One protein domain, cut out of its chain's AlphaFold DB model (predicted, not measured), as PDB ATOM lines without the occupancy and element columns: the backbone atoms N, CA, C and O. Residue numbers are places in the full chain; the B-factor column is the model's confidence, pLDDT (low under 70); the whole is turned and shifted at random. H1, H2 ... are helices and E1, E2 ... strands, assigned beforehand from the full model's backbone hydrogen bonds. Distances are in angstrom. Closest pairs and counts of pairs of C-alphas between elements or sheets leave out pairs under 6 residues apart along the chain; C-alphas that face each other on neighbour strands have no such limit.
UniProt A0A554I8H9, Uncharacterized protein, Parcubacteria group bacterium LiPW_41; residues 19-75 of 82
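Overview. This is residues 19 to 75 of the 82 residues of an uncharacterized protein of Parcubacteria group bacterium LiPW_41 (UniProt A0A554I8H9). A four-stranded antiparallel sheet, curled like part of a barrel but not closed, has one short helix, H1, beside its strands. The long strand E2 bends sharply; its first part forms a hairpin with E1 and its later part forms a longer one with E3, while the short strand E4 pairs with E3 and leads straight into H1. The printed part has 57 residues with four named strands and one named helix, in the order E1, E2, E3, E4, H1 along the chain, which is also the strands' order across the sheet; the class is mixed, helices and strands. The whole is compact, with a radius of gyration of the C-alphas of 11.3 A, and spans 32 by 22 by 16 A.

Arrangement. E1, residues 19 to 23, is an edge strand and forms a hairpin with E2, residues 28 to 42. N 21 and O 30 are within hydrogen-bond range at 3.0 A, and N 30 and O 21 at 2.8 A. E2 bends by 86 degrees at residue 32, and its pairing is staggered: residues 28 to 33 pair with E1 and residues 35 to 42 with E3, residues 45 to 51. E2 and E3 form a hairpin, with N 36 and O 49 at 2.8 A and N 47 and O 39 at 2.8 A. Residues 50 to 51 of E3 also pair, antiparallel, with residues 58 to 59. E4, residues 62 to 64, is the other edge strand and forms a hairpin with E3, with N 46 and O 63 at 2.8 A. These four strands form a meander, each the antiparallel neighbour of the one before. The sheet is strongly twisted, and E1 and E4 are apart. H1, residues 65 to 73, is on the sheet at a height over the sheet of 6.2 A, but over none of its strands. The closest C-alphas of H1 and E3 are those of Arg 65 and Cys 45, 5.0 A apart. In H1 every O i to N i+4 pair is within hydrogen-bond range.

Along the chain. E1 begins at C-alpha 19, (26.665, -4.965, 18.625), and measures 11.3 A from first to last C-alpha. E2 measures 29.3 A and ends at C-alpha 42, (37.234, -18.807, 29.862). E3 measures 19.4 A and E4 7.0 A. H1 measures 12.1 A and ends at C-alpha 73, (38.239, -7.110, 13.215).

Size, cuts and confidence. The two C-alphas farthest apart, those of Asp 43 and Lys 54, are 32.3 A apart. The printed part has no cut. No link is long; the link from E3 to E4, 10 residues, is short, and the others are tight. The mean pLDDT of the printed part is 82.0, and residues 72 to 75 are under 70.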
ATOM      1  N   LYS A  19      26.811  -3.762  19.450       72.12
ATOM      2  CA  LYS A  19      26.665  -4.965  18.625       72.12
ATOM      3  C   LYS A  19      25.266  -5.051  18.037       72.12
ATOM      4  O   LYS A  19      24.284  -4.680  18.685       72.12
ATOM      5  N   SER A  20      25.181  -5.625  16.839       73.38
ATOM      6  CA  SER A  20      23.930  -6.167  16.325       73.38
ATOM      7  C   SER A  20      23.475  -7.345  17.183       73.38
ATOM      8  O   SER A  20      24.177  -8.349  17.311       73.38
ATOM      9  N   TYR A  21      22.302  -7.227  17.794       78.75
ATOM     10  CA  TYR A  21      21.735  -8.299  18.603       78.75
ATOM     11  C   TYR A  21      20.218  -8.348  18.459       78.75
ATOM     12  O   TYR A  21      19.562  -7.325  18.256       78.75
ATOM     13  N   VAL A  22      19.647  -9.542  18.584       84.31
ATOM     14  CA  VAL A  22      18.195  -9.713  18.624       84.31
ATOM     15  C   VAL A  22      17.744  -9.607  20.073       84.31
ATOM     16  O   VAL A  22      18.118 -10.429  20.909       84.31
ATOM     17  N   CYS A  23      16.941  -8.588  20.379       85.00
ATOM     18  CA  CYS A  23      16.337  -8.474  21.700       85.00
ATOM     19  C   CYS A  23      15.258  -9.540  21.861       85.00
ATOM     20  O   CYS A  23      14.328  -9.587  21.056       85.00
ATOM     21  N   ARG A  24      15.346 -10.347  22.926       84.56
ATOM     22  CA  ARG A  24      14.363 -11.407  23.203       84.56
ATOM     23  C   ARG A  24      12.963 -10.866  23.472       84.56
ATOM     24  O   ARG A  24      11.988 -11.523  23.143       84.56
ATOM     25  N   GLU A  25      12.865  -9.675  24.053       87.88
ATOM     26  CA  GLU A  25      11.575  -9.076  24.397       87.88
ATOM     27  C   GLU A  25      10.948  -8.328  23.221       87.88
ATOM     28  O   GLU A  25       9.763  -8.480  22.954       87.88
ATOM     29  N   CYS A  26      11.735  -7.560  22.461       85.44
ATOM     30  CA  CYS A  26      11.207  -6.890  21.272       85.44
ATOM     31  C   CYS A  26      11.044  -7.827  20.069       85.44
ATOM     32  O   CYS A  26      10.415  -7.424  19.093       85.44
ATOM     33  N   ASN A  27      11.692  -8.997  20.094       86.69
ATOM     34  CA  ASN A  27      11.894  -9.893  18.954       86.69
ATOM     35  C   ASN A  27      12.338  -9.149  17.678       86.69
ATOM     36  O   ASN A  27      11.877  -9.409  16.569       86.69
ATOM     37  N   LYS A  28      13.200  -8.142  17.857       83.00
ATOM     38  CA  LYS A  28      13.715  -7.277  16.791       83.00
ATOM     39  C   LYS A  28      15.229  -7.207  16.888       83.00
ATOM     40  O   LYS A  28      15.782  -7.107  17.987       83.00
ATOM     41  N   THR A  29      15.874  -7.194  15.731       83.25
ATOM     42  CA  THR A  29      17.303  -6.911  15.617       83.25
ATOM     43  C   THR A  29      17.550  -5.439  15.935       83.25
ATOM     44  O   THR A  29      16.924  -4.544  15.363       83.25
ATOM     45  N   ASN A  30      18.444  -5.185  16.881       81.00
ATOM     46  CA  ASN A  30      18.996  -3.872  17.162       81.00
ATOM     47  C   ASN A  30      20.418  -3.859  16.626       81.00
ATOM     48  O   ASN A  30      21.280  -4.522  17.191       81.00
ATOM     49  N   GLU A  31      20.654  -3.112  15.554       74.88
ATOM     50  CA  GLU A  31      21.947  -3.099  14.859       74.88
ATOM     51  C   GLU A  31      23.066  -2.449  15.685       74.88
ATOM     52  O   GLU A  31      24.236  -2.797  15.537       74.88
ATOM     53  N   LYS A  32      22.697  -1.529  16.586       76.50
ATOM     54  CA  LYS A  32      23.607  -0.748  17.435       76.50
ATOM     55  C   LYS A  32      23.168  -0.777  18.896       76.50
ATOM     56  O   LYS A  32      22.800   0.252  19.462       76.50
ATOM     57  N   ALA A  33      23.140  -1.953  19.512       79.81
ATOM     58  CA  ALA A  33      22.808  -2.036  20.928       79.81
ATOM     59  C   ALA A  33      24.044  -1.843  21.810       79.81
ATOM     60  O   ALA A  33      25.055  -2.494  21.544       79.81
ATOM     61  N   PRO A  34      23.978  -0.972  22.832       80.12
ATOM     62  CA  PRO A  34      25.103  -0.712  23.720       80.12
ATOM     63  C   PRO A  34      25.458  -1.954  24.535       80.12
ATOM     64  O   PRO A  34      24.598  -2.558  25.184       80.12
ATOM     65  N   ILE A  35      26.740  -2.297  24.517       82.12
ATOM     66  CA  ILE A  35      27.353  -3.236  25.445       82.12
ATOM     67  C   ILE A  35      27.762  -2.430  26.675       82.12
ATOM     68  O   ILE A  35      28.548  -1.489  26.588       82.12
ATOM     69  N   GLU A  36      27.185  -2.771  27.820       83.56
ATOM     70  CA  GLU A  36      27.459  -2.094  29.088       83.56
ATOM     71  C   GLU A  36      28.721  -2.641  29.758       83.56
ATOM     72  O   GLU A  36      29.445  -1.892  30.408       83.56
ATOM     73  N   TRP A  37      28.981  -3.941  29.600       84.38
ATOM     74  CA  TRP A  37      30.218  -4.591  30.026       84.38
ATOM     75  C   TRP A  37      30.417  -5.931  29.316       84.38
ATOM     76  O   TRP A  37      29.484  -6.509  28.752       84.38
ATOM     77  N   GLU A  38      31.642  -6.436  29.400       83.44
ATOM     78  CA  GLU A  38      32.068  -7.736  28.889       83.44
ATOM     79  C   GLU A  38      33.051  -8.407  29.859       83.44
ATOM     80  O   GLU A  38      33.772  -7.734  30.595       83.44
ATOM     81  N   GLN A  39      33.045  -9.737  29.893       82.50
ATOM     82  CA  GLN A  39      33.915 -10.541  30.741       82.50
ATOM     83  C   GLN A  39      34.279 -11.847  30.034       82.50
ATOM     84  O   GLN A  39      33.407 -12.587  29.579       82.50
ATOM     85  N   PHE A  40      35.569 -12.170  29.993       84.12
ATOM     86  CA  PHE A  40      36.041 -13.485  29.567       84.12
ATOM     87  C   PHE A  40      35.729 -14.499  30.669       84.12
ATOM     88  O   PHE A  40      36.218 -14.372  31.792       84.12
ATOM     89  N   VAL A  41      34.875 -15.474  30.364       84.62
ATOM     90  CA  VAL A  41      34.496 -16.535  31.316       84.62
ATOM     91  C   VAL A  41      35.517 -17.674  31.273       84.62
ATOM     92  O   VAL A  41      35.757 -18.337  32.277       84.62
ATOM     93  N   ASN A  42      36.122 -17.892  30.106       88.75
ATOM     94  CA  ASN A  42      37.234 -18.807  29.862       88.75
ATOM     95  C   ASN A  42      37.971 -18.379  28.576       88.75
ATOM     96  O   ASN A  42      37.630 -17.356  27.976       88.75
ATOM     97  N   ASP A  43      38.939 -19.178  28.123       85.31
ATOM     98  CA  ASP A  43      39.750 -18.874  26.935       85.31
ATOM     99  C   ASP A  43      38.956 -18.781  25.624       85.31
ATOM    100  O   ASP A  43      39.437 -18.164  24.670       85.31
ATOM    101  N   ASN A  44      37.747 -19.348  25.583       86.12
ATOM    102  CA  ASN A  44      36.934 -19.520  24.379       86.12
ATOM    103  C   ASN A  44      35.614 -18.741  24.402       86.12
ATOM    104  O   ASN A  44      34.940 -18.690  23.374       86.12
ATOM    105  N   CYS A  45      35.218 -18.145  25.528       85.44
ATOM    106  CA  CYS A  45      33.896 -17.544  25.697       85.44
ATOM    107  C   CYS A  45      33.956 -16.177  26.386       85.44
ATOM    108  O   CYS A  45      34.588 -16.000  27.430       85.44
ATOM    109  N   VAL A  46      33.186 -15.240  25.840       85.69
ATOM    110  CA  VAL A  46      32.972 -13.891  26.362       85.69
ATOM    111  C   VAL A  46      31.504 -13.744  26.743       85.69
ATOM    112  O   VAL A  46      30.609 -13.937  25.920       85.69
ATOM    113  N   LEU A  47      31.247 -13.405  28.000       86.88
ATOM    114  CA  LEU A  47      29.937 -12.982  28.472       86.88
ATOM    115  C   LEU A  47      29.830 -11.472  28.298       86.88
ATOM    116  O   LEU A  47      30.718 -10.737  28.718       86.88
ATOM    117  N   MET A  48      28.748 -11.003  27.692       85.62
ATOM    118  CA  MET A  48      28.508  -9.573  27.500       85.62
ATOM    119  C   MET A  48      27.170  -9.205  28.112       85.62
ATOM    120  O   MET A  48      26.239 -10.001  28.042       85.62
ATOM    121  N   ARG A  49      27.036  -7.985  28.627       87.62
ATOM    122  CA  ARG A  49      25.735  -7.395  28.952       87.62
ATOM    123  C   ARG A  49      25.378  -6.352  27.915       87.62
ATOM    124  O   ARG A  49      26.081  -5.361  27.755       87.62
ATOM    125  N   ILE A  50      24.258  -6.571  27.245       86.56
ATOM    126  CA  ILE A  50      23.723  -5.692  26.212       86.56
ATOM    127  C   ILE A  50      22.419  -5.099  26.720       86.56
ATOM    128  O   ILE A  50      21.564  -5.826  27.228       86.56
ATOM    129  N   ARG A  51      22.233  -3.794  26.543       86.06
ATOM    130  CA  ARG A  51      20.954  -3.142  26.822       86.06
ATOM    131  C   ARG A  51      20.197  -2.870  25.526       86.06
ATOM    132  O   ARG A  51      20.720  -2.251  24.604       86.06
ATOM    133  N   CYS A  52      18.934  -3.284  25.467       86.94
ATOM    134  CA  CYS A  52      18.035  -2.952  24.373       86.94
ATOM    135  C   CYS A  52      17.800  -1.442  24.337       86.94
ATOM    136  O   CYS A  52      17.246  -0.910  25.301       86.94
ATOM    137  N   PRO A  53      18.110  -0.739  23.237       83.12
ATOM    138  CA  PRO A  53      17.788   0.680  23.135       83.12
ATOM    139  C   PRO A  53      16.275   0.933  23.032       83.12
ATOM    140  O   PRO A  53      15.830   2.036  23.319       83.12
ATOM    141  N   LYS A  54      15.477  -0.073  22.634       86.31
ATOM    142  CA  LYS A  54      14.023   0.064  22.447       86.31
ATOM    143  C   LYS A  54      13.224  -0.176  23.724       86.31
ATOM    144  O   LYS A  54      12.447   0.682  24.115       86.31
ATOM    145  N   CYS A  55      13.394  -1.335  24.362       88.31
ATOM    146  CA  CYS A  55      12.647  -1.683  25.579       88.31
ATOM    147  C   CYS A  55      13.450  -1.501  26.872       88.31
ATOM    148  O   CYS A  55      12.914  -1.687  27.956       88.31
ATOM    149  N   GLY A  56      14.745  -1.183  26.793       87.00
ATOM    150  CA  GLY A  56      15.599  -1.049  27.974       87.00
ATOM    151  C   GLY A  56      15.980  -2.368  28.653       87.00
ATOM    152  O   GLY A  56      16.720  -2.325  29.635       87.00
ATOM    153  N   ARG A  57      15.524  -3.524  28.147       88.56
ATOM    154  CA  ARG A  57      15.894  -4.836  28.689       88.56
ATOM    155  C   ARG A  57      17.390  -5.075  28.605       88.56
ATOM    156  O   ARG A  57      18.012  -4.786  27.589       88.56
ATOM    157  N   HIS A  58      17.930  -5.673  29.654       89.25
ATOM    158  CA  HIS A  58      19.290  -6.178  29.674       89.25
ATOM    159  C   HIS A  58      19.284  -7.655  29.294       89.25
ATOM    160  O   HIS A  58      18.570  -8.452  29.901       89.25
ATOM    161  N   ASP A  59      20.092  -8.000  28.304       87.75
ATOM    162  CA  ASP A  59      20.360  -9.369  27.893       87.75
ATOM    163  C   ASP A  59      21.841  -9.674  28.146       87.75
ATOM    164  O   ASP A  59      22.699  -8.806  27.976       87.75
ATOM    165  N   ALA A  60      22.137 -10.904  28.565       88.31
ATOM    166  CA  ALA A  60      23.494 -11.338  28.890       88.31
ATOM    167  C   ALA A  60      23.938 -12.530  28.021       88.31
ATOM    168  O   ALA A  60      24.001 -13.658  28.516       88.31
ATOM    169  N   PRO A  61      24.149 -12.347  26.703       86.50
ATOM    170  CA  PRO A  61      24.562 -13.441  25.834       86.50
ATOM    171  C   PRO A  61      26.003 -13.883  26.116       86.50
ATOM    172  O   PRO A  61      26.912 -13.059  26.233       86.50
ATOM    173  N   LEU A  62      26.206 -15.202  26.139       87.50
ATOM    174  CA  LEU A  62      27.524 -15.825  26.062       87.50
ATOM    175  C   LEU A  62      27.880 -16.033  24.585       87.50
ATOM    176  O   LEU A  62      27.089 -16.601  23.832       87.50
ATOM    177  N   VAL A  63      29.043 -15.549  24.166       85.25
ATOM    178  CA  VAL A  63      29.493 -15.576  22.770       85.25
ATOM    179  C   VAL A  63      30.878 -16.199  22.699       85.25
ATOM    180  O   VAL A  63      31.709 -15.961  23.573       85.25
ATOM    181  N   TYR A  64      31.146 -16.980  21.655       87.50
ATOM    182  CA  TYR A  64      32.484 -17.510  21.420       87.50
ATOM    183  C   TYR A  64      33.484 -16.393  21.120       87.50
ATOM    184  O   TYR A  64      33.174 -15.434  20.405       87.50
ATOM    185  N   ARG A  65      34.695 -16.547  21.652       81.69
ATOM    186  CA  ARG A  65      35.804 -15.612  21.491       81.69
ATOM    187  C   ARG A  65      36.127 -15.390  20.023       81.69
ATOM    188  O   ARG A  65      36.246 -14.241  19.632       81.69
ATOM    189  N   ASP A  66      36.168 -16.444  19.213       82.81
ATOM    190  CA  ASP A  66      36.451 -16.317  17.780       82.81
ATOM    191  C   ASP A  66      35.429 -15.414  17.094       82.81
ATOM    192  O   ASP A  66      35.802 -14.436  16.455       82.81
ATOM    193  N   THR A  67      34.131 -15.653  17.313       80.38
ATOM    194  CA  THR A  67      33.064 -14.798  16.775       80.38
ATOM    195  C   THR A  67      33.189 -13.362  17.277       80.38
ATOM    196  O   THR A  67      33.055 -12.421  16.502       80.38
ATOM    197  N   TYR A  68      33.459 -13.182  18.571       77.19
ATOM    198  CA  TYR A  68      33.662 -11.870  19.176       77.19
ATOM    199  C   TYR A  68      34.846 -11.126  18.526       77.19
ATOM    200  O   TYR A  68      34.690  -9.990  18.082       77.19
ATOM    201  N   THR A  69      35.995 -11.785  18.362       73.38
ATOM    202  CA  THR A  69      37.195 -11.225  17.728       73.38
ATOM    203  C   THR A  69      36.990 -10.963  16.235       73.38
ATOM    204  O   THR A  69      37.371  -9.897  15.759       73.38
ATOM    205  N   THR A  70      36.336 -11.864  15.495       74.88
ATOM    206  CA  THR A  70      35.985 -11.645  14.081       74.88
ATOM    207  C   THR A  70      35.088 -10.427  13.919       74.88
ATOM    208  O   THR A  70      35.323  -9.610  13.033       74.88
ATOM    209  N   CYS A  71      34.090 -10.260  14.785       71.62
ATOM    210  CA  CYS A  71      33.232  -9.085  14.743       71.62
ATOM    211  C   CYS A  71      33.992  -7.793  15.100       71.62
ATOM    212  O   CYS A  71      33.675  -6.746  14.538       71.62
ATOM    213  N   ILE A  72      35.000  -7.837  15.982       68.38
ATOM    214  CA  ILE A  72      35.885  -6.686  16.236       68.38
ATOM    215  C   ILE A  72      36.695  -6.334  14.988       68.38
ATOM    216  O   ILE A  72      36.659  -5.192  14.537       68.38
ATOM    217  N   VAL A  73      37.391  -7.313  14.403       65.62
ATOM    218  CA  VAL A  73      38.239  -7.110  13.215       65.62
ATOM    219  C   VAL A  73      37.412  -6.660  12.010       65.62
ATOM    220  O   VAL A  73      37.832  -5.780  11.265       65.62
ATOM    221  N   GLY A  74      36.207  -7.209  11.846       60.62
ATOM    222  CA  GLY A  74      35.256  -6.834  10.799       60.62
ATOM    223  C   GLY A  74      34.580  -5.477  11.013       60.62
ATOM    224  O   GLY A  74      33.643  -5.154  10.287       60.62
ATOM    225  N   GLY A  75      34.997  -4.703  12.020       58.31
ATOM    226  CA  GLY A  75      34.456  -3.378  12.304       58.31
ATOM    227  C   GLY A  75      33.026  -3.393  12.838       58.31
ATOM    228  O   GLY A  75      32.402  -2.351  12.913       58.31
TER     229      GLY A  75